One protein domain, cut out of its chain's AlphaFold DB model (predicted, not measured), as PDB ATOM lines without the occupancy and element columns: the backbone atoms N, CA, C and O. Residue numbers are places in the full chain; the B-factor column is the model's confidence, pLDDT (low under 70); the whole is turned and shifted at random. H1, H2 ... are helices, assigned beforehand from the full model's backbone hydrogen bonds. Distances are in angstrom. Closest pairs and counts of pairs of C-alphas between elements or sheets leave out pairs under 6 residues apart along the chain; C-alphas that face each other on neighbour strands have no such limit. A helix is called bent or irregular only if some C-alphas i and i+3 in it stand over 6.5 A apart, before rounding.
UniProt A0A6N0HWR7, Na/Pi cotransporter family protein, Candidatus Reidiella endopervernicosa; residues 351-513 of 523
ATOM      1  N   LYS A 351     -53.997 -21.186  16.063       84.62
ATOM      2  CA  LYS A 351     -55.396 -20.772  16.249       84.62
ATOM      3  C   LYS A 351     -55.619 -19.996  17.554       84.62
ATOM      4  O   LYS A 351     -56.414 -19.062  17.547       84.62
ATOM      5  N   TYR A 352     -54.886 -20.330  18.617       86.31
ATOM      6  CA  TYR A 352     -54.963 -19.684  19.935       86.31
ATOM      7  C   TYR A 352     -53.551 -19.395  20.483       86.31
ATOM      8  O   TYR A 352     -52.615 -20.131  20.166       86.31
ATOM      9  N   SER A 353     -53.382 -18.350  21.310       83.44
ATOM     10  CA  SER A 353     -52.060 -17.949  21.837       83.44
ATOM     11  C   SER A 353     -51.413 -19.065  22.661       83.44
ATOM     12  O   SER A 353     -50.287 -19.469  22.385       83.44
ATOM     13  N   GLN A 354     -52.160 -19.653  23.597       83.94
ATOM     14  CA  GLN A 354     -51.667 -20.702  24.493       83.94
ATOM     15  C   GLN A 354     -51.195 -21.953  23.741       83.94
ATOM     16  O   GLN A 354     -50.132 -22.499  24.039       83.94
ATOM     17  N   THR A 355     -51.944 -22.396  22.723       86.94
ATOM     18  CA  THR A 355     -51.552 -23.551  21.900       86.94
ATOM     19  C   THR A 355     -50.323 -23.246  21.053       86.94
ATOM     20  O   THR A 355     -49.469 -24.110  20.880       86.94
ATOM     21  N   ALA A 356     -50.196 -22.011  20.566       85.69
ATOM     22  CA  ALA A 356     -49.038 -21.582  19.798       85.69
ATOM     23  C   ALA A 356     -47.772 -21.493  20.664       85.69
ATOM     24  O   ALA A 356     -46.713 -21.942  20.232       85.69
ATOM     25  N   ILE A 357     -47.876 -20.984  21.894       84.12
ATOM     26  CA  ILE A 357     -46.763 -20.945  22.855       84.12
ATOM     27  C   ILE A 357     -46.331 -22.365  23.232       84.12
ATOM     28  O   ILE A 357     -45.135 -22.661  23.272       84.12
ATOM     29  N   LYS A 358     -47.291 -23.269  23.461       86.56
ATOM     30  CA  LYS A 358     -46.989 -24.676  23.746       86.56
ATOM     31  C   LYS A 358     -46.268 -25.347  22.574       86.56
ATOM     32  O   LYS A 358     -45.226 -25.955  22.791       86.56
ATOM     33  N   ALA A 359     -46.754 -25.155  21.347       87.75
ATOM     34  CA  ALA A 359     -46.103 -25.651  20.136       87.75
ATOM     35  C   ALA A 359     -44.668 -25.122  19.969       87.75
ATOM     36  O   ALA A 359     -43.771 -25.879  19.606       87.75
ATOM     37  N   LEU A 360     -44.438 -23.842  20.283       87.25
ATOM     38  CA  LEU A 360     -43.106 -23.232  20.276       87.25
ATOM     39  C   LEU A 360     -42.159 -23.931  21.265       87.25
ATOM     40  O   LEU A 360     -41.033 -24.280  20.916       87.25
ATOM     41  N   SER A 361     -42.633 -24.161  22.491       87.69
ATOM     42  CA  SER A 361     -41.875 -24.849  23.541       87.69
ATOM     43  C   SER A 361     -41.574 -26.306  23.171       87.69
ATOM     44  O   SER A 361     -40.437 -26.758  23.302       87.69
ATOM     45  N   ASP A 362     -42.557 -27.027  22.626       86.88
ATOM     46  CA  ASP A 362     -42.388 -28.422  22.205       86.88
ATOM     47  C   ASP A 362     -41.402 -28.553  21.033       86.88
ATOM     48  O   ASP A 362     -40.593 -29.485  21.003       86.88
ATOM     49  N   GLU A 363     -41.394 -27.598  20.097       90.44
ATOM     50  CA  GLU A 363     -40.406 -27.568  19.014       90.44
ATOM     51  C   GLU A 363     -38.987 -27.261  19.526       90.44
ATOM     52  O   GLU A 363     -38.030 -27.901  19.086       90.44
ATOM     53  N   SER A 364     -38.847 -26.357  20.498       89.19
ATOM     54  CA  SER A 364     -37.569 -26.069  21.168       89.19
ATOM     55  C   SER A 364     -37.011 -27.296  21.904       89.19
ATOM     56  O   SER A 364     -35.846 -27.670  21.724       89.19
ATOM     57  N   VAL A 365     -37.853 -28.011  22.660       88.00
ATOM     58  CA  VAL A 365     -37.465 -29.273  23.314       88.00
ATOM     59  C   VAL A 365     -37.063 -30.320  22.274       88.00
ATOM     60  O   VAL A 365     -36.036 -30.984  22.432       88.00
ATOM     61  N   ARG A 366     -37.799 -30.434  21.163       86.19
ATOM     62  CA  ARG A 366     -37.446 -31.347  20.067       86.19
ATOM     63  C   ARG A 366     -36.082 -31.012  19.459       86.19
ATOM     64  O   ARG A 366     -35.299 -31.927  19.186       86.19
ATOM     65  N   LEU A 367     -35.789 -29.727  19.261       86.56
ATOM     66  CA  LEU A 367     -34.504 -29.244  18.753       86.56
ATOM     67  C   LEU A 367     -33.353 -29.620  19.702       86.56
ATOM     68  O   LEU A 367     -32.297 -30.082  19.254       86.56
ATOM     69  N   LEU A 368     -33.568 -29.492  21.014       86.38
ATOM     70  CA  LEU A 368     -32.626 -29.939  22.046       86.38
ATOM     71  C   LEU A 368     -32.389 -31.450  21.976       86.38
ATOM     72  O   LEU A 368     -31.241 -31.900  21.897       86.38
ATOM     73  N   GLU A 369     -33.462 -32.234  21.973       82.50
ATOM     74  CA  GLU A 369     -33.383 -33.688  22.072       82.50
ATOM     75  C   GLU A 369     -32.793 -34.352  20.830       82.50
ATOM     76  O   GLU A 369     -31.964 -35.261  20.944       82.50
ATOM     77  N   ASN A 370     -33.211 -33.918  19.641       76.88
ATOM     78  CA  ASN A 370     -32.864 -34.597  18.395       76.88
ATOM     79  C   ASN A 370     -31.610 -34.053  17.737       76.88
ATOM     80  O   ASN A 370     -30.846 -34.828  17.152       76.88
ATOM     81  N   ALA A 371     -31.375 -32.752  17.864       76.62
ATOM     82  CA  ALA A 371     -30.299 -32.103  17.149       76.62
ATOM     83  C   ALA A 371     -29.121 -31.795  18.081       76.62
ATOM     84  O   ALA A 371     -28.008 -32.274  17.850       76.62
ATOM     85  N   ALA A 372     -29.361 -31.081  19.183       81.00
ATOM     86  CA  ALA A 372     -28.282 -30.644  20.064       81.00
ATOM     87  C   ALA A 372     -27.602 -31.805  20.797       81.00
ATOM     88  O   ALA A 372     -26.377 -31.910  20.749       81.00
ATOM     89  N   TYR A 373     -28.354 -32.718  21.425       86.12
ATOM     90  CA  TYR A 373     -27.741 -33.872  22.099       86.12
ATOM     91  C   TYR A 373     -26.991 -34.795  21.140       86.12
ATOM     92  O   TYR A 373     -25.977 -35.381  21.528       86.12
ATOM     93  N   LYS A 374     -27.438 -34.907  19.885       85.38
ATOM     94  CA  LYS A 374     -26.732 -35.690  18.869       85.38
ATOM     95  C   LYS A 374     -25.398 -35.045  18.495       85.38
ATOM     96  O   LYS A 374     -24.382 -35.726  18.550       85.38
ATOM     97  N   VAL A 375     -25.379 -33.739  18.211       86.94
ATOM     98  CA  VAL A 375     -24.126 -33.010  17.936       86.94
ATOM     99  C   VAL A 375     -23.187 -33.037  19.139       86.94
ATOM    100  O   VAL A 375     -21.995 -33.257  18.971       86.94
ATOM    101  N   LEU A 376     -23.710 -32.849  20.351       88.38
ATOM    102  CA  LEU A 376     -22.909 -32.858  21.576       88.38
ATOM    103  C   LEU A 376     -22.277 -34.222  21.851       88.38
ATOM    104  O   LEU A 376     -21.108 -34.286  22.207       88.38
ATOM    105  N   SER A 377     -23.039 -35.305  21.705       88.31
ATOM    106  CA  SER A 377     -22.510 -36.657  21.915       88.31
ATOM    107  C   SER A 377     -21.497 -37.022  20.831       88.31
ATOM    108  O   SER A 377     -20.346 -37.317  21.149       88.31
ATOM    109  N   HIS A 378     -21.874 -36.904  19.557       87.81
ATOM    110  CA  HIS A 378     -21.013 -37.306  18.443       87.81
ATOM    111  C   HIS A 378     -19.781 -36.402  18.298       87.81
ATOM    112  O   HIS A 378     -18.689 -36.909  18.075       87.81
ATOM    113  N   GLY A 379     -19.915 -35.089  18.514       88.44
ATOM    114  CA  GLY A 379     -18.782 -34.155  18.508       88.44
ATOM    115  C   GLY A 379     -17.775 -34.403  19.639       88.44
ATOM    116  O   GLY A 379     -16.619 -33.999  19.546       88.44
ATOM    117  N   LEU A 380     -18.190 -35.112  20.695       90.19
ATOM    118  CA  LEU A 380     -17.321 -35.622  21.759       90.19
ATOM    119  C   LEU A 380     -16.928 -37.094  21.547       90.19
ATOM    120  O   LEU A 380     -16.453 -37.728  22.492       90.19
ATOM    121  N   ARG A 381     -17.133 -37.647  20.344       87.81
ATOM    122  CA  ARG A 381     -16.881 -39.053  19.986       87.81
ATOM    123  C   ARG A 381     -17.546 -40.041  20.949       87.81
ATOM    124  O   ARG A 381     -16.904 -40.943  21.472       87.81
ATOM    125  N   VAL A 382     -18.814 -39.808  21.275       88.06
ATOM    126  CA  VAL A 382     -19.644 -40.719  22.077       88.06
ATOM    127  C   VAL A 382     -20.968 -40.943  21.360       88.06
ATOM    128  O   VAL A 382     -21.561 -40.000  20.831       88.06
ATOM    129  N   HIS A 383     -21.478 -42.173  21.350       84.94
ATOM    130  CA  HIS A 383     -22.794 -42.424  20.782       84.94
ATOM    131  C   HIS A 383     -23.904 -41.879  21.687       84.94
ATOM    132  O   HIS A 383     -23.847 -41.937  22.917       84.94
ATOM    133  N   ARG A 384     -24.991 -41.396  21.075       81.62
ATOM    134  CA  ARG A 384     -26.165 -40.901  21.815       81.62
ATOM    135  C   ARG A 384     -26.718 -41.927  22.820       81.62
ATOM    136  O   ARG A 384     -27.149 -41.533  23.899       81.62
ATOM    137  N   LYS A 385     -26.671 -43.223  22.490       81.94
ATOM    138  CA  LYS A 385     -27.125 -44.311  23.375       81.94
ATOM    139  C   LYS A 385     -26.309 -44.394  24.666       81.94
ATOM    140  O   LYS A 385     -26.868 -44.640  25.727       81.94
ATOM    141  N   ASP A 386     -25.009 -44.124  24.605       82.12
ATOM    142  CA  ASP A 386     -24.150 -44.172  25.790       82.12
ATOM    143  C   ASP A 386     -24.397 -42.982  26.710       82.12
ATOM    144  O   ASP A 386     -24.361 -43.123  27.934       82.12
ATOM    145  N   LEU A 387     -24.740 -41.825  26.139       77.25
ATOM    146  CA  LEU A 387     -25.216 -40.674  26.904       77.25
ATOM    147  C   LEU A 387     -26.502 -41.011  27.681       77.25
ATOM    148  O   LEU A 387     -26.667 -40.530  28.798       77.25
ATOM    149  N   GLU A 388     -27.375 -41.838  27.100       73.75
ATOM    150  CA  GLU A 388     -28.649 -42.302  27.677       73.75
ATOM    151  C   GLU A 388     -28.495 -43.475  28.657       73.75
ATOM    152  O   GLU A 388     -29.414 -43.754  29.420       73.75
ATOM    153  N   SER A 389     -27.341 -44.144  28.666       80.69
ATOM    154  CA  SER A 389     -27.091 -45.291  29.539       80.69
ATOM    155  C   SER A 389     -26.733 -44.890  30.977       80.69
ATOM    156  O   SER A 389     -26.121 -43.847  31.223       80.69
ATOM    157  N   GLU A 390     -27.014 -45.778  31.934       78.19
ATOM    158  CA  GLU A 390     -26.561 -45.641  33.328       78.19
ATOM    159  C   GLU A 390     -25.079 -46.011  33.530       78.19
ATOM    160  O   GLU A 390     -24.543 -45.854  34.628       78.19
ATOM    161  N   ARG A 391     -24.379 -46.458  32.473       82.00
ATOM    162  CA  ARG A 391     -22.961 -46.848  32.549       82.00
ATOM    163  C   ARG A 391     -22.096 -45.693  33.028       82.00
ATOM    164  O   ARG A 391     -22.350 -44.523  32.704       82.00
ATOM    165  N   HIS A 392     -21.038 -46.009  33.764       84.12
ATOM    166  CA  HIS A 392     -20.161 -44.984  34.304       84.12
ATOM    167  C   HIS A 392     -19.396 -44.284  33.168       84.12
ATOM    168  O   HIS A 392     -18.806 -44.930  32.308       84.12
ATOM    169  N   LEU A 393     -19.357 -42.944  33.161       85.19
ATOM    170  CA  LEU A 393     -18.724 -42.181  32.069       85.19
ATOM    171  C   LEU A 393     -17.242 -42.527  31.867       85.19
ATOM    172  O   LEU A 393     -16.726 -42.312  30.780       85.19
ATOM    173  N   LYS A 394     -16.537 -43.027  32.893       83.81
ATOM    174  CA  LYS A 394     -15.149 -43.490  32.709       83.81
ATOM    175  C   LYS A 394     -15.069 -44.669  31.737       83.81
ATOM    176  O   LYS A 394     -14.248 -44.600  30.840       83.81
ATOM    177  N   GLU A 395     -15.956 -45.649  31.874       83.62
ATOM    178  CA  GLU A 395     -15.982 -46.865  31.047       83.62
ATOM    179  C   GLU A 395     -16.324 -46.532  29.590       83.62
ATOM    180  O   GLU A 395     -15.690 -47.024  28.667       83.62
ATOM    181  N   ILE A 396     -17.277 -45.619  29.375       84.44
ATOM    182  CA  ILE A 396     -17.646 -45.161  28.024       84.44
ATOM    183  C   ILE A 396     -16.473 -44.446  27.344       84.44
ATOM    184  O   ILE A 396     -16.272 -44.581  26.146       84.44
ATOM    185  N   LEU A 397     -15.702 -43.663  28.101       85.50
ATOM    186  CA  LEU A 397     -14.598 -42.870  27.557       85.50
ATOM    187  C   LEU A 397     -13.315 -43.676  27.324       85.50
ATOM    188  O   LEU A 397     -12.403 -43.156  26.682       85.50
ATOM    189  N   GLU A 398     -13.230 -44.899  27.852       76.25
ATOM    190  CA  GLU A 398     -12.138 -45.837  27.562       76.25
ATOM    191  C   GLU A 398     -12.234 -46.390  26.134       76.25
ATOM    192  O   GLU A 398     -11.209 -46.700  25.531       76.25
ATOM    193  N   GLN A 399     -13.441 -46.438  25.563       72.19
ATOM    194  CA  GLN A 399     -13.661 -46.764  24.157       72.19
ATOM    195  C   GLN A 399     -13.529 -45.486  23.313       72.19
ATOM    196  O   GLN A 399     -14.311 -44.539  23.436       72.19
ATOM    197  N   ILE A 400     -12.484 -45.423  22.484       69.62
ATOM    198  CA  ILE A 400     -12.278 -44.329  21.528       69.62
ATOM    199  C   ILE A 400     -12.860 -44.775  20.188       69.62
ATOM    200  O   ILE A 400     -12.168 -45.367  19.367       69.62
ATOM    201  N   ASP A 401     -14.141 -44.485  19.978       71.50
ATOM    202  CA  ASP A 401     -14.795 -44.741  18.696       71.50
ATOM    203  C   ASP A 401     -14.556 -43.589  17.724       71.50
ATOM    204  O   ASP A 401     -14.596 -42.407  18.080       71.50
ATOM    205  N   THR A 402     -14.317 -43.918  16.460       73.25
ATOM    206  CA  THR A 402     -14.280 -42.937  15.371       73.25
ATOM    207  C   THR A 402     -15.713 -42.678  14.927       73.25
ATOM    208  O   THR A 402     -16.352 -43.543  14.334       73.25
ATOM    209  N   ILE A 403     -16.241 -41.498  15.257       80.00
ATOM    210  CA  ILE A 403     -17.589 -41.084  14.861       80.00
ATOM    211  C   ILE A 403     -17.444 -39.954  13.856       80.00
ATOM    212  O   ILE A 403     -17.116 -38.831  14.228       80.00
ATOM    213  N   GLU A 404     -17.710 -40.252  12.589       74.81
ATOM    214  CA  GLU A 404     -17.688 -39.248  11.533       74.81
ATOM    215  C   GLU A 404     -18.963 -38.393  11.611       74.81
ATOM    216  O   GLU A 404     -20.089 -38.891  11.484       74.81
ATOM    217  N   ILE A 405     -18.802 -37.098  11.890       80.75
ATOM    218  CA  ILE A 405     -19.895 -36.126  11.891       80.75
ATOM    219  C   ILE A 405     -19.437 -34.799  11.290       80.75
ATOM    220  O   ILE A 405     -18.602 -34.090  11.842       80.75
ATOM    221  N   ASP A 406     -20.066 -34.397  10.191       83.00
ATOM    222  CA  ASP A 406     -19.945 -33.025   9.713       83.00
ATOM    223  C   ASP A 406     -20.899 -32.128  10.516       83.00
ATOM    224  O   ASP A 406     -22.120 -32.134  10.328       83.00
ATOM    225  N   ILE A 407     -20.336 -31.369  11.459       83.50
ATOM    226  CA  ILE A 407     -21.102 -30.469  12.330       83.50
ATOM    227  C   ILE A 407     -21.734 -29.318  11.538       83.50
ATOM    228  O   ILE A 407     -22.835 -28.891  11.890       83.50
ATOM    229  N   ASP A 408     -21.093 -28.824  10.474       78.88
ATOM    230  CA  ASP A 408     -21.654 -27.744   9.655       78.88
ATOM    231  C   ASP A 408     -22.814 -28.254   8.808       78.88
ATOM    232  O   ASP A 408     -23.873 -27.617   8.758       78.88
ATOM    233  N   GLN A 409     -22.650 -29.427   8.195       81.44
ATOM    234  CA  GLN A 409     -23.724 -30.092   7.469       81.44
ATOM    235  C   GLN A 409     -24.882 -30.423   8.413       81.44
ATOM    236  O   GLN A 409     -26.040 -30.166   8.095       81.44
ATOM    237  N   PHE A 410     -24.607 -30.937   9.613       79.94
ATOM    238  CA  PHE A 410     -25.653 -31.238  10.588       79.94
ATOM    239  C   PHE A 410     -26.379 -29.970  11.055       79.94
ATOM    240  O   PHE A 410     -27.608 -29.944  11.146       79.94
ATOM    241  N   TYR A 411     -25.635 -28.899  11.340       82.19
ATOM    242  CA  TYR A 411     -26.211 -27.619  11.741       82.19
ATOM    243  C   TYR A 411     -27.098 -27.029  10.640       82.19
ATOM    244  O   TYR A 411     -28.237 -26.652  10.923       82.19
ATOM    245  N   SER A 412     -26.604 -26.970   9.403       76.56
ATOM    246  CA  SER A 412     -27.354 -26.448   8.253       76.56
ATOM    247  C   SER A 412     -28.615 -27.268   7.970       76.56
ATOM    248  O   SER A 412     -29.694 -26.693   7.836       76.56
ATOM    249  N   THR A 413     -28.511 -28.601   7.985       75.31
ATOM    250  CA  THR A 413     -29.616 -29.496   7.600       75.31
ATOM    251  C   THR A 413     -30.667 -29.723   8.692       75.31
ATOM    252  O   THR A 413     -31.843 -29.906   8.386       75.31
ATOM    253  N   ARG A 414     -30.294 -29.721   9.979       77.56
ATOM    254  CA  ARG A 414     -31.215 -30.129  11.063       77.56
ATOM    255  C   ARG A 414     -31.499 -29.071  12.113       77.56
ATOM    256  O   ARG A 414     -32.462 -29.211  12.850       77.56
ATOM    257  N   ILE A 415     -30.682 -28.025  12.222       84.62
ATOM    258  CA  ILE A 415     -30.811 -27.052  13.320       84.62
ATOM    259  C   ILE A 415     -31.225 -25.692  12.797       84.62
ATOM    260  O   ILE A 415     -32.194 -25.111  13.276       84.62
ATOM    261  N   LYS A 416     -30.496 -25.181  11.803       83.06
ATOM    262  CA  LYS A 416     -30.670 -23.832  11.268       83.06
ATOM    263  C   LYS A 416     -32.103 -23.597  10.795       83.06
ATOM    264  O   LYS A 416     -32.692 -22.593  11.180       83.06
ATOM    265  N   ARG A 417     -32.678 -24.532  10.027       82.00
ATOM    266  CA  ARG A 417     -34.046 -24.393   9.506       82.00
ATOM    267  C   ARG A 417     -35.109 -24.440  10.598       82.00
ATOM    268  O   ARG A 417     -35.949 -23.549  10.622       82.00
ATOM    269  N   ILE A 418     -35.053 -25.410  11.514       85.44
ATOM    270  CA  ILE A 418     -35.997 -25.487  12.642       85.44
ATOM    271  C   ILE A 418     -35.907 -24.213  13.486       85.44
ATOM    272  O   ILE A 418     -36.925 -23.589  13.756       85.44
ATOM    273  N   TYR A 419     -34.691 -23.777  13.829       86.00
ATOM    274  CA  TYR A 419     -34.478 -22.552  14.595       86.00
ATOM    275  C   TYR A 419     -35.072 -21.326  13.892       86.00
ATOM    276  O   TYR A 419     -35.812 -20.568  14.512       86.00
ATOM    277  N   SER A 420     -34.825 -21.159  12.590       79.12
ATOM    278  CA  SER A 420     -35.451 -20.096  11.796       79.12
ATOM    279  C   SER A 420     -36.979 -20.184  11.815       79.12
ATOM    280  O   SER A 420     -37.634 -19.168  12.019       79.12
ATOM    281  N   LYS A 421     -37.562 -21.384  11.691       84.44
ATOM    282  CA  LYS A 421     -39.017 -21.573  11.783       84.44
ATOM    283  C   LYS A 421     -39.569 -21.237  13.167       84.44
ATOM    284  O   LYS A 421     -40.655 -20.674  13.235       84.44
ATOM    285  N   ILE A 422     -38.835 -21.514  14.246       86.56
ATOM    286  CA  ILE A 422     -39.204 -21.091  15.606       86.56
ATOM    287  C   ILE A 422     -39.221 -19.558  15.700       86.56
ATOM    288  O   ILE A 422     -40.188 -18.998  16.213       86.56
ATOM    289  N   LEU A 423     -38.200 -18.870  15.168       78.12
ATOM    290  CA  LEU A 423     -38.149 -17.399  15.144       78.12
ATOM    291  C   LEU A 423     -39.321 -16.803  14.345       78.12
ATOM    292  O   LEU A 423     -40.007 -15.899  14.829       78.12
ATOM    293  N   ASP A 424     -39.577 -17.330  13.145       74.75
ATOM    294  CA  ASP A 424     -40.676 -16.888  12.281       74.75
ATOM    295  C   ASP A 424     -42.034 -17.114  12.955       74.75
ATOM    296  O   ASP A 424     -42.899 -16.237  12.943       74.75
ATOM    297  N   TYR A 425     -42.222 -18.283  13.572       80.94
ATOM    298  CA  TYR A 425     -43.455 -18.649  14.260       80.94
ATOM    299  C   TYR A 425     -43.689 -17.773  15.497       80.94
ATOM    300  O   TYR A 425     -44.798 -17.274  15.682       80.94
ATOM    301  N   ALA A 426     -42.654 -17.510  16.303       77.31
ATOM    302  CA  ALA A 426     -42.734 -16.577  17.428       77.31
ATOM    303  C   ALA A 426     -43.090 -15.157  16.970       77.31
ATOM    304  O   ALA A 426     -43.934 -14.504  17.581       77.31
ATOM    305  N   THR A 427     -42.497 -14.705  15.863       72.00
ATOM    306  CA  THR A 427     -42.789 -13.388  15.283       72.00
ATOM    307  C   THR A 427     -44.250 -13.297  14.840       72.00
ATOM    308  O   THR A 427     -44.938 -12.333  15.169       72.00
ATOM    309  N   GLN A 428     -44.761 -14.315  14.140       74.12
ATOM    310  CA  GLN A 428     -46.165 -14.369  13.713       74.12
ATOM    311  C   GLN A 428     -47.135 -14.436  14.897       74.12
ATOM    312  O   GLN A 428     -48.161 -13.760  14.887       74.12
ATOM    313  N   LEU A 429     -46.803 -15.215  15.929       78.88
ATOM    314  CA  LEU A 429     -47.563 -15.307  17.176       78.88
ATOM    315  C   LEU A 429     -47.685 -13.934  17.856       78.88
ATOM    316  O   LEU A 429     -48.791 -13.519  18.194       78.88
ATOM    317  N   GLN A 430     -46.576 -13.200  17.974       73.38
ATOM    318  CA  GLN A 430     -46.540 -11.857  18.566       73.38
ATOM    319  C   GLN A 430     -47.246 -10.789  17.717       73.38
ATOM    320  O   GLN A 430     -47.712  -9.791  18.255       73.38
ATOM    321  N   GLN A 431     -47.328 -10.973  16.396       67.25
ATOM    322  CA  GLN A 431     -48.069 -10.067  15.509       67.25
ATOM    323  C   GLN A 431     -49.576 -10.333  15.521       67.25
ATOM    324  O   GLN A 431     -50.370  -9.406  15.380       67.25
ATOM    325  N   LYS A 432     -49.970 -11.605  15.630       78.50
ATOM    326  CA  LYS A 432     -51.367 -12.031  15.505       78.50
ATOM    327  C   LYS A 432     -52.165 -11.830  16.789       78.50
ATOM    328  O   LYS A 432     -53.372 -11.606  16.712       78.50
ATOM    329  N   PHE A 433     -51.519 -11.940  17.945       79.25
ATOM    330  CA  PHE A 433     -52.180 -11.900  19.243       79.25
ATOM    331  C   PHE A 433     -51.635 -10.766  20.110       79.25
ATOM    332  O   PHE A 433     -50.440 -10.488  20.121       79.25
ATOM    333  N   THR A 434     -52.520 -10.140  20.881       84.94
ATOM    334  CA  THR A 434     -52.145  -9.314  22.032       84.94
ATOM    335  C   THR A 434     -51.828 -10.238  23.201       84.94
ATOM    336  O   THR A 434     -52.740 -10.874  23.727       84.94
ATOM    337  N   LEU A 435     -50.550 -10.338  23.555       81.12
ATOM    338  CA  LEU A 435     -50.039 -11.259  24.571       81.12
ATOM    339  C   LEU A 435     -49.873 -10.561  25.924       81.12
ATOM    340  O   LEU A 435     -49.553  -9.370  25.961       81.12
ATOM    341  N   ASP A 436     -50.045 -11.305  27.014       80.31
ATOM    342  CA  ASP A 436     -49.727 -10.814  28.358       80.31
ATOM    343  C   ASP A 436     -48.217 -10.890  28.678       80.31
ATOM    344  O   ASP A 436     -47.420 -11.477  27.938       80.31
ATOM    345  N   ASP A 437     -47.801 -10.272  29.788       69.00
ATOM    346  CA  ASP A 437     -46.387 -10.217  30.184       69.00
ATOM    347  C   ASP A 437     -45.772 -11.613  30.410       69.00
ATOM    348  O   ASP A 437     -44.601 -11.833  30.084       69.00
ATOM    349  N   CYS A 438     -46.554 -12.570  30.919       76.56
ATOM    350  CA  CYS A 438     -46.115 -13.940  31.190       76.56
ATOM    351  C   CYS A 438     -45.926 -14.732  29.886       76.56
ATOM    352  O   CYS A 438     -44.933 -15.446  29.708       76.56
ATOM    353  N   GLU A 439     -46.845 -14.571  28.933       75.12
ATOM    354  CA  GLU A 439     -46.758 -15.141  27.590       75.12
ATOM    355  C   GLU A 439     -45.536 -14.588  26.837       75.12
ATOM    356  O   GLU A 439     -44.758 -15.354  26.257       75.12
ATOM    357  N   ILE A 440     -45.311 -13.270  26.899       68.38
ATOM    358  CA  ILE A 440     -44.138 -12.612  26.302       68.38
ATOM    359  C   ILE A 440     -42.841 -13.137  26.925       68.38
ATOM    360  O   ILE A 440     -41.879 -13.424  26.203       68.38
ATOM    361  N   GLU A 441     -42.792 -13.265  28.252       70.19
ATOM    362  CA  GLU A 441     -41.631 -13.805  28.960       70.19
ATOM    363  C   GLU A 441     -41.367 -15.268  28.583       70.19
ATOM    364  O   GLU A 441     -40.223 -15.637  28.314       70.19
ATOM    365  N   THR A 442     -42.413 -16.086  28.466       75.94
ATOM    366  CA  THR A 442     -42.299 -17.493  28.060       75.94
ATOM    367  C   THR A 442     -41.718 -17.623  26.655       75.94
ATOM    368  O   THR A 442     -40.742 -18.349  26.457       75.94
ATOM    369  N   ILE A 443     -42.252 -16.873  25.684       76.62
ATOM    370  CA  ILE A 443     -41.723 -16.850  24.311       76.62
ATOM    371  C   ILE A 443     -40.260 -16.405  24.324       76.62
ATOM    372  O   ILE A 443     -39.406 -17.055  23.724       76.62
ATOM    373  N   ARG A 444     -39.938 -15.329  25.053       73.25
ATOM    374  CA  ARG A 444     -38.562 -14.833  25.180       73.25
ATOM    375  C   ARG A 444     -37.625 -15.908  25.730       73.25
ATOM    376  O   ARG A 444     -36.539 -16.085  25.183       73.25
ATOM    377  N   ASN A 445     -38.033 -16.627  26.773       77.00
ATOM    378  CA  ASN A 445     -37.230 -17.681  27.392       77.00
ATOM    379  C   ASN A 445     -36.956 -18.834  26.422       77.00
ATOM    380  O   ASN A 445     -35.812 -19.282  26.340       77.00
ATOM    381  N   VAL A 446     -37.949 -19.248  25.629       81.88
ATOM    382  CA  VAL A 446     -37.763 -20.253  24.569       81.88
ATOM    383  C   VAL A 446     -36.759 -19.763  23.521       81.88
ATOM    384  O   VAL A 446     -35.771 -20.439  23.240       81.88
ATOM    385  N   LEU A 447     -36.929 -18.538  23.010       75.88
ATOM    386  CA  LEU A 447     -36.028 -17.973  21.998       75.88
ATOM    387  C   LEU A 447     -34.588 -17.813  22.514       75.88
ATOM    388  O   LEU A 447     -33.627 -17.993  21.759       75.88
ATOM    389  N   VAL A 448     -34.418 -17.468  23.793       76.94
ATOM    390  CA  VAL A 448     -33.105 -17.399  24.453       76.94
ATOM    391  C   VAL A 448     -32.507 -18.796  24.627       76.94
ATOM    392  O   VAL A 448     -31.315 -18.968  24.365       76.94
ATOM    393  N   ALA A 449     -33.300 -19.792  25.022       82.44
ATOM    394  CA  ALA A 449     -32.844 -21.172  25.164       82.44
ATOM    395  C   ALA A 449     -32.359 -21.747  23.822       82.44
ATOM    396  O   ALA A 449     -31.228 -22.232  23.738       82.44
ATOM    397  N   ASP A 450     -33.138 -21.589  22.751       83.81
ATOM    398  CA  ASP A 450     -32.767 -22.064  21.413       83.81
ATOM    399  C   ASP A 450     -31.540 -21.346  20.855       83.81
ATOM    400  O   ASP A 450     -30.670 -21.942  20.214       83.81
ATOM    401  N   ARG A 451     -31.407 -20.054  21.159       79.44
ATOM    402  CA  ARG A 451     -30.210 -19.275  20.831       79.44
ATOM    403  C   ARG A 451     -28.966 -19.850  21.506       79.44
ATOM    404  O   ARG A 451     -27.927 -19.995  20.857       79.44
ATOM    405  N   LEU A 452     -29.048 -20.162  22.800       82.69
ATOM    406  CA  LEU A 452     -27.944 -20.773  23.546       82.69
ATOM    407  C   LEU A 452     -27.621 -22.169  23.006       82.69
ATOM    408  O   LEU A 452     -26.448 -22.497  22.830       82.69
ATOM    409  N   LEU A 453     -28.639 -22.953  22.657       86.50
ATOM    410  CA  LEU A 453     -28.494 -24.260  22.021       86.50
ATOM    411  C   LEU A 453     -27.719 -24.165  20.700       86.50
ATOM    412  O   LEU A 453     -26.735 -24.881  20.506       86.50
ATOM    413  N   VAL A 454     -28.092 -23.236  19.814       83.75
ATOM    414  CA  VAL A 454     -27.382 -23.000  18.545       83.75
ATOM    415  C   VAL A 454     -25.920 -22.617  18.787       83.75
ATOM    416  O   VAL A 454     -25.029 -23.077  18.069       83.75
ATOM    417  N   GLN A 455     -25.636 -21.800  19.805       82.25
ATOM    418  CA  GLN A 455     -24.258 -21.444  20.156       82.25
ATOM    419  C   GLN A 455     -23.454 -22.646  20.653       82.25
ATOM    420  O   GLN A 455     -22.292 -22.792  20.270       82.25
ATOM    421  N   VAL A 456     -24.056 -23.502  21.479       85.25
ATOM    422  CA  VAL A 456     -23.433 -24.741  21.967       85.25
ATOM    423  C   VAL A 456     -23.067 -25.652  20.793       85.25
ATOM    424  O   VAL A 456     -21.932 -26.118  20.714       85.25
ATOM    425  N   VAL A 457     -23.979 -25.818  19.835       86.19
ATOM    426  CA  VAL A 457     -23.759 -26.594  18.605       86.19
ATOM    427  C   VAL A 457     -22.618 -26.003  17.773       86.19
ATOM    428  O   VAL A 457     -21.687 -26.718  17.418       86.19
ATOM    429  N   LYS A 458     -22.621 -24.689  17.514       82.50
ATOM    430  CA  LYS A 458     -21.549 -24.032  16.741       82.50
ATOM    431  C   LYS A 458     -20.183 -24.131  17.421       82.50
ATOM    432  O   LYS A 458     -19.172 -24.316  16.749       82.50
ATOM    433  N   ARG A 459     -20.136 -24.033  18.755       86.62
ATOM    434  CA  ARG A 459     -18.901 -24.212  19.539       86.62
ATOM    435  C   ARG A 459     -18.405 -25.656  19.540       86.62
ATOM    436  O   ARG A 459     -17.230 -25.874  19.824       86.62
ATOM    437  N   MET A 460     -19.258 -26.616  19.186       88.38
ATOM    438  CA  MET A 460     -18.858 -28.009  19.054       88.38
ATOM    439  C   MET A 460     -17.922 -28.237  17.874       88.38
ATOM    440  O   MET A 460     -17.055 -29.086  17.986       88.38
ATOM    441  N   LYS A 461     -18.001 -27.451  16.793       85.25
ATOM    442  CA  LYS A 461     -17.105 -27.602  15.634       85.25
ATOM    443  C   LYS A 461     -15.614 -27.498  15.985       85.25
ATOM    444  O   LYS A 461     -14.892 -28.470  15.774       85.25
ATOM    445  N   PRO A 462     -15.114 -26.365  16.518       85.88
ATOM    446  CA  PRO A 462     -13.699 -26.266  16.870       85.88
ATOM    447  C   PRO A 462     -13.314 -27.253  17.979       85.88
ATOM    448  O   PRO A 462     -12.177 -27.713  18.017       85.88
ATOM    449  N   LEU A 463     -14.252 -27.603  18.868       90.38
ATOM    450  CA  LEU A 463     -14.007 -28.602  19.900       90.38
ATOM    451  C   LEU A 463     -13.824 -30.001  19.300       90.38
ATOM    452  O   LEU A 463     -12.866 -30.667  19.658       90.38
ATOM    453  N   HIS A 464     -14.690 -30.416  18.379       89.62
ATOM    454  CA  HIS A 464     -14.650 -31.711  17.706       89.62
ATOM    455  C   HIS A 464     -13.370 -31.882  16.885       89.62
ATOM    456  O   HIS A 464     -12.694 -32.886  17.048       89.62
ATOM    457  N   LEU A 465     -12.952 -30.857  16.132       87.88
ATOM    458  CA  LEU A 465     -11.668 -30.872  15.417       87.88
ATOM    459  C   LEU A 465     -10.480 -31.113  16.362       87.88
ATOM    460  O   LEU A 465      -9.540 -31.832  16.025       87.88
ATOM    461  N   ASN A 466     -10.521 -30.527  17.561       91.00
ATOM    462  CA  ASN A 466      -9.520 -30.799  18.586       91.00
ATOM    463  C   ASN A 466      -9.677 -32.211  19.177       91.00
ATOM    464  O   ASN A 466      -8.670 -32.874  19.401       91.00
ATOM    465  N   MET A 467     -10.904 -32.680  19.420       89.44
ATOM    466  CA  MET A 467     -11.163 -34.038  19.916       89.44
ATOM    467  C   MET A 467     -10.601 -35.086  18.955       89.44
ATOM    468  O   MET A 467      -9.835 -35.938  19.393       89.44
ATOM    469  N   ASP A 468     -10.905 -34.986  17.663       86.00
ATOM    470  CA  ASP A 468     -10.412 -35.908  16.639       86.00
ATOM    471  C   ASP A 468      -8.888 -35.912  16.584       86.00
ATOM    472  O   ASP A 468      -8.260 -36.964  16.602       86.00
ATOM    473  N   ARG A 469      -8.270 -34.730  16.624       88.81
ATOM    474  CA  ARG A 469      -6.813 -34.618  16.555       88.81
ATOM    475  C   ARG A 469      -6.097 -35.164  17.789       88.81
ATOM    476  O   ARG A 469      -5.032 -35.762  17.664       88.81
ATOM    477  N   TYR A 470      -6.607 -34.866  18.981       91.31
ATOM    478  CA  TYR A 470      -5.851 -35.050  20.222       91.31
ATOM    479  C   TYR A 470      -6.234 -36.299  21.013       91.31
ATOM    480  O   TYR A 470      -5.444 -36.735  21.851       91.31
ATOM    481  N   LEU A 471      -7.396 -36.905  20.754       87.94
ATOM    482  CA  LEU A 471      -7.719 -38.220  21.316       87.94
ATOM    483  C   LEU A 471      -6.903 -39.336  20.654       87.94
ATOM    484  O   LEU A 471      -6.538 -40.288  21.340       87.94
ATOM    485  N   ASP A 472      -6.536 -39.161  19.384       87.50
ATOM    486  CA  ASP A 472      -5.690 -40.094  18.629       87.50
ATOM    487  C   ASP A 472      -4.189 -39.744  18.726       87.50
ATOM    488  O   ASP A 472      -3.361 -40.301  18.012       87.50
ATOM    489  N   SER A 473      -3.808 -38.817  19.615       88.69
ATOM    490  CA  SER A 473      -2.407 -38.435  19.823       88.69
ATOM    491  C   SER A 473      -1.606 -39.535  20.529       88.69
ATOM    492  O   SER A 473      -2.073 -40.131  21.501       88.69
ATOM    493  N   ASP A 474      -0.341 -39.702  20.130       90.56
ATOM    494  CA  ASP A 474       0.631 -40.574  20.811       90.56
ATOM    495  C   ASP A 474       0.997 -40.090  22.230       90.56
ATOM    496  O   ASP A 474       1.614 -40.815  23.008       90.56
ATOM    497  N   ASN A 475       0.623 -38.859  22.602       94.19
ATOM    498  CA  ASN A 475       0.913 -38.298  23.915       94.19
ATOM    499  C   ASN A 475      -0.187 -38.630  24.943       94.19
ATOM    500  O   ASN A 475      -1.265 -38.024  24.963       94.19
ATOM    501  N   ASP A 476       0.139 -39.518  25.883       91.44
ATOM    502  CA  ASP A 476      -0.755 -39.950  26.964       91.44
ATOM    503  C   ASP A 476      -1.262 -38.826  27.874       91.44
ATOM    504  O   ASP A 476      -2.363 -38.918  28.423       91.44
ATOM    505  N   ALA A 477      -0.470 -37.778  28.110       92.88
ATOM    506  CA  ALA A 477      -0.906 -36.656  28.940       92.88
ATOM    507  C   ALA A 477      -1.999 -35.850  28.225       92.88
ATOM    508  O   ALA A 477      -3.042 -35.577  28.815       92.88
ATOM    509  N   ILE A 478      -1.807 -35.559  26.935       92.44
ATOM    510  CA  ILE A 478      -2.783 -34.826  26.117       92.44
ATOM    511  C   ILE A 478      -4.104 -35.599  26.041       92.44
ATOM    512  O   ILE A 478      -5.164 -35.047  26.343       92.44
ATOM    513  N   ARG A 479      -4.047 -36.896  25.720       91.06
ATOM    514  CA  ARG A 479      -5.239 -37.754  25.650       91.06
ATOM    515  C   ARG A 479      -6.010 -37.785  26.974       91.06
ATOM    516  O   ARG A 479      -7.241 -37.712  26.975       91.06
ATOM    517  N   ARG A 480      -5.312 -37.841  28.116       90.25
ATOM    518  CA  ARG A 480      -5.935 -37.803  29.453       90.25
ATOM    519  C   ARG A 480      -6.656 -36.484  29.738       90.25
ATOM    520  O   ARG A 480      -7.764 -36.521  30.284       90.25
ATOM    521  N   GLU A 481      -6.089 -35.347  29.346       93.38
ATOM    522  CA  GLU A 481      -6.734 -34.036  29.514       93.38
ATOM    523  C   GLU A 481      -7.991 -33.904  28.644       93.38
ATOM    524  O   GLU A 481      -9.054 -33.515  29.135       93.38
ATOM    525  N   TYR A 482      -7.931 -34.332  27.380       92.19
ATOM    526  CA  TYR A 482      -9.102 -34.325  26.494       92.19
ATOM    527  C   TYR A 482     -10.207 -35.277  26.972       92.19
ATOM    528  O   TYR A 482     -11.383 -34.902  26.980       92.19
ATOM    529  N   ASN A 483      -9.862 -36.465  27.478       90.88
ATOM    530  CA  ASN A 483     -10.834 -37.362  28.114       90.88
ATOM    531  C   ASN A 483     -11.433 -36.770  29.397       90.88
ATOM    532  O   ASN A 483     -12.621 -36.956  29.678       90.88
ATOM    533  N   THR A 484     -10.647 -36.018  30.166       91.81
ATOM    534  CA  THR A 484     -11.146 -35.288  31.335       91.81
ATOM    535  C   THR A 484     -12.140 -34.208  30.912       91.81
ATOM    536  O   THR A 484     -13.221 -34.121  31.496       91.81
ATOM    537  N   LEU A 485     -11.848 -33.446  29.856       91.88
ATOM    538  CA  LEU A 485     -12.766 -32.456  29.292       91.88
ATOM    539  C   LEU A 485     -14.074 -33.098  28.796       91.88
ATOM    540  O   LEU A 485     -15.152 -32.659  29.206       91.88
ATOM    541  N   ARG A 486     -13.995 -34.180  28.000       91.50
ATOM    542  CA  ARG A 486     -15.167 -34.960  27.546       91.50
ATOM    543  C   ARG A 486     -16.040 -35.372  28.725       91.50
ATOM    544  O   ARG A 486     -17.246 -35.137  28.711       91.50
ATOM    545  N   ARG A 487     -15.432 -35.921  29.783       90.94
ATOM    546  CA  ARG A 487     -16.143 -36.374  30.986       90.94
ATOM    547  C   ARG A 487     -16.919 -35.251  31.666       90.94
ATOM    548  O   ARG A 487     -18.066 -35.467  32.050       90.94
ATOM    549  N   HIS A 488     -16.316 -34.073  31.824       91.31
ATOM    550  CA  HIS A 488     -16.986 -32.933  32.453       91.31
ATOM    551  C   HIS A 488     -18.184 -32.463  31.630       91.31
ATOM    552  O   HIS A 488     -19.266 -32.275  32.188       91.31
ATOM    553  N   ILE A 489     -18.020 -32.341  30.309       90.88
ATOM    554  CA  ILE A 489     -19.107 -31.915  29.422       90.88
ATOM    555  C   ILE A 489     -20.237 -32.952  29.436       90.88
ATOM    556  O   ILE A 489     -21.385 -32.600  29.700       90.88
ATOM    557  N   LEU A 490     -19.929 -34.239  29.252       89.62
ATOM    558  CA  LEU A 490     -20.928 -35.315  29.248       89.62
ATOM    559  C   LEU A 490     -21.670 -35.436  30.583       89.62
ATOM    560  O   LEU A 490     -22.865 -35.722  30.591       89.62
ATOM    561  N   LYS A 491     -20.999 -35.179  31.714       88.75
ATOM    562  CA  LYS A 491     -21.643 -35.159  33.035       88.75
ATOM    563  C   LYS A 491     -22.703 -34.061  33.125       88.75
ATOM    564  O   LYS A 491     -23.790 -34.316  33.637       88.75
ATOM    565  N   VAL A 492     -22.406 -32.866  32.611       88.06
ATOM    566  CA  VAL A 492     -23.373 -31.761  32.550       88.06
ATOM    567  C   VAL A 492     -24.526 -32.109  31.612       88.06
ATOM    568  O   VAL A 492     -25.681 -31.929  31.982       88.06
ATOM    569  N   VAL A 493     -24.241 -32.674  30.437       85.62
ATOM    570  CA  VAL A 493     -25.284 -33.066  29.476       85.62
ATOM    571  C   VAL A 493     -26.213 -34.139  30.063       85.62
ATOM    572  O   VAL A 493     -27.431 -33.998  29.972       85.62
ATOM    573  N   ARG A 494     -25.673 -35.172  30.728       85.62
ATOM    574  CA  ARG A 494     -26.481 -36.182  31.440       85.62
ATOM    575  C   ARG A 494     -27.334 -35.568  32.543       85.62
ATOM    576  O   ARG A 494     -28.499 -35.923  32.668       85.62
ATOM    577  N   LEU A 495     -26.771 -34.638  33.317       80.88
ATOM    578  CA  LEU A 495     -27.500 -33.938  34.371       80.88
ATOM    579  C   LEU A 495     -28.696 -33.166  33.799       80.88
ATOM    580  O   LEU A 495     -29.803 -33.320  34.300       80.88
ATOM    581  N   ILE A 496     -28.482 -32.375  32.742       78.38
ATOM    582  CA  ILE A 496     -29.552 -31.614  32.076       78.38
ATOM    583  C   ILE A 496     -30.642 -32.566  31.577       78.38
ATOM    584  O   ILE A 496     -31.826 -32.314  31.780       78.38
ATOM    585  N   LYS A 497     -30.248 -33.697  30.987       75.62
ATOM    586  CA  LYS A 497     -31.187 -34.696  30.480       75.62
ATOM    587  C   LYS A 497     -31.985 -35.393  31.587       75.62
ATOM    588  O   LYS A 497     -33.176 -35.609  31.407       75.62
ATOM    589  N   HIS A 498     -31.366 -35.706  32.727       71.62
ATOM    590  CA  HIS A 498     -32.051 -36.294  33.887       71.62
ATOM    591  C   HIS A 498     -32.983 -35.324  34.614       71.62
ATOM    592  O   HIS A 498     -33.948 -35.771  35.219       71.62
ATOM    593  N   ILE A 499     -32.712 -34.017  34.570       66.19
ATOM    594  CA  ILE A 499     -33.622 -33.014  35.140       66.19
ATOM    595  C   ILE A 499     -34.948 -32.980  34.359       66.19
ATOM    596  O   ILE A 499     -35.981 -32.686  34.956       66.19
ATOM    597  N   GLY A 500     -34.923 -33.340  33.069       57.91
ATOM    598  CA  GLY A 500     -36.093 -33.388  32.196       57.91
ATOM    599  C   GLY A 500     -36.733 -32.010  31.944       57.91
ATOM    600  O   GLY A 500     -36.412 -31.029  32.616       57.91
ATOM    601  N   PRO A 501     -37.650 -31.902  30.966       51.62
ATOM    602  CA  PRO A 501     -38.434 -30.685  30.733       51.62
ATOM    603  C   PRO A 501     -39.579 -30.482  31.746       51.62
ATOM    604  O   PRO A 501     -40.161 -29.402  31.802       51.62
ATOM    605  N   VAL A 502     -39.894 -31.486  32.574       45.84
ATOM    606  CA  VAL A 502     -40.890 -31.415  33.658       45.84
ATOM    607  C   VAL A 502     -40.242 -32.053  34.888       45.84
ATOM    608  O   VAL A 502     -39.897 -33.229  34.861       45.84
ATOM    609  N   GLY A 503     -39.935 -31.231  35.891       45.66
ATOM    610  CA  GLY A 503     -38.812 -31.483  36.792       45.66
ATOM    611  C   GLY A 503     -38.939 -32.632  37.791       45.66
ATOM    612  O   GLY A 503     -40.025 -33.064  38.146       45.66
ATOM    613  N   GLU A 504     -37.795 -32.985  38.380       39.88
ATOM    614  CA  GLU A 504     -37.730 -33.473  39.758       39.88
ATOM    615  C   GLU A 504     -36.449 -32.985  40.462       39.88
ATOM    616  O   GLU A 504     -35.310 -33.265  40.084       39.88
ATOM    617  N   SER A 505     -36.651 -32.197  41.521       46.66
ATOM    618  CA  SER A 505     -35.623 -31.434  42.247       46.66
ATOM    619  C   SER A 505     -34.741 -32.266  43.197       46.66
ATOM    620  O   SER A 505     -33.807 -31.731  43.807       46.66
ATOM    621  N   LEU A 506     -34.990 -33.574  43.332       39.88
ATOM    622  CA  LEU A 506     -34.283 -34.428  44.295       39.88
ATOM    623  C   LEU A 506     -32.836 -34.739  43.878       39.88
ATOM    624  O   LEU A 506     -31.937 -34.770  44.724       39.88
ATOM    625  N   PHE A 507     -32.583 -34.927  42.580       45.41
ATOM    626  CA  PHE A 507     -31.253 -35.287  42.075       45.41
ATOM    627  C   PHE A 507     -30.246 -34.131  42.215       45.41
ATOM    628  O   PHE A 507     -29.108 -34.345  42.644       45.41
ATOM    629  N   LEU A 508     -30.693 -32.898  41.944       44.72
ATOM    630  CA  LEU A 508     -29.919 -31.657  42.088       44.72
ATOM    631  C   LEU A 508     -29.439 -31.433  43.530       44.72
ATOM    632  O   LEU A 508     -28.264 -31.129  43.753       44.72
ATOM    633  N   ARG A 509     -30.320 -31.638  44.521       41.66
ATOM    634  CA  ARG A 509     -29.969 -31.491  45.945       41.66
ATOM    635  C   ARG A 509     -28.901 -32.494  46.379       41.66
ATOM    636  O   ARG A 509     -27.938 -32.103  47.037       41.66
ATOM    637  N   LYS A 510     -29.039 -33.754  45.957       44.59
ATOM    638  CA  LYS A 510     -28.161 -34.854  46.378       44.59
ATOM    639  C   LYS A 510     -26.790 -34.842  45.692       44.59
ATOM    640  O   LYS A 510     -25.794 -35.111  46.356       44.59
ATOM    641  N   HIS A 511     -26.722 -34.534  44.395       45.12
ATOM    642  CA  HIS A 511     -25.507 -34.771  43.597       45.12
ATOM    643  C   HIS A 511     -24.791 -33.510  43.101       45.12
ATOM    644  O   HIS A 511     -23.628 -33.604  42.708       45.12
ATOM    645  N   VAL A 512     -25.449 -32.346  43.113       43.69
ATOM    646  CA  VAL A 512     -24.871 -31.086  42.606       43.69
ATOM    647  C   VAL A 512     -24.607 -30.096  43.739       43.69
ATOM    648  O   VAL A 512     -23.541 -29.492  43.777       43.69
ATOM    649  N   LEU A 513     -25.539 -29.962  44.687       42.16
ATOM    650  CA  LEU A 513     -25.403 -29.041  45.826       42.16
ATOM    651  C   LEU A 513     -24.769 -29.682  47.073       42.16
ATOM    652  O   LEU A 513     -24.466 -28.976  48.030       42.16
TER     653      LEU A 513
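AT A GLANCE: This is residues 351 to 513 of the 523 residues of the protein "Na/Pi cotransporter family protein" of Candidatus Reidiella endopervernicosa (UniProt A0A6N0HWR7). Three long helices, H1, H4 and H5, run side by side as an elongated core, and H6 folds back from the end of H5 and draws away from them, the fourth member of an up-and-down bundle in which each helix runs against the one before it. Short H2 packs on the end of H1, short H3 packs on H6, and after the last residues of H6 the chain folds back into short H7, which runs the opposite way to H6 and is near it without clearly touching it. The 163 printed residues have seven named helices, H1 to H7 in order, and no named strand: all helix. The whole is only just compact, close to loose, with a radius of gyration of the C-alphas of 18.3 A, and flat, spanning 61 by 39 by 21 A.

HOW THE PARTS SIT: H5, residues 437 to 471, touches H1, residues 353 to 379, the same way at a shallow tilt of 9 degrees; their closest C-alphas, Gly 379 and His 464, are 4.9 A apart. H4, residues 407 to 432, forms a hairpin with H5, closest at C-alphas 407 and 461, 5.9 A. H4 also touches H1, C-alphas 371 and 415 being closest at 6.4 A. H6, residues 476 to 499, forms a hairpin with H5, touching it with residues 478 to 483 alone, closest at C-alphas 471 and 479, 5.0 A. H2, residues 384 to 388, touches H1, closest at C-alphas 377 and 384, 5.6 A. H3, residues 393 to 398, touches H6, closest at C-alphas 393 and 487, 6.4 A. H7, residues 506 to 511, is close to H6 but not clearly touching, closest at C-alphas 499 and 507, 7.7 A. Every O i to N i+4 pair is within hydrogen-bond range in H2, H3, H6 and H7, against 21 of 23 in H1, 19 of 22 in H4 and 28 of 31 in H5.

IN THESE COORDINATES: H1 begins at C-alpha 353 (-52.060, -17.949, 21.837) and is 37.2 A long; H4 is 35.6 A, H5 48.6 A and H6 34.6 A. H4 is irregular, but only just, with C-alphas 413 and 416 6.8 A apart. H7 ends at C-alpha 511 (-25.507, -34.771, 43.597).

THE WHOLE: The C-alphas of Thr 434 and Asp 474, the two farthest apart, are 61.4 A apart. The printed part has no cut, and no link is long. Its mean pLDDT is 79.9; residues 499 to 513 are among those under 70.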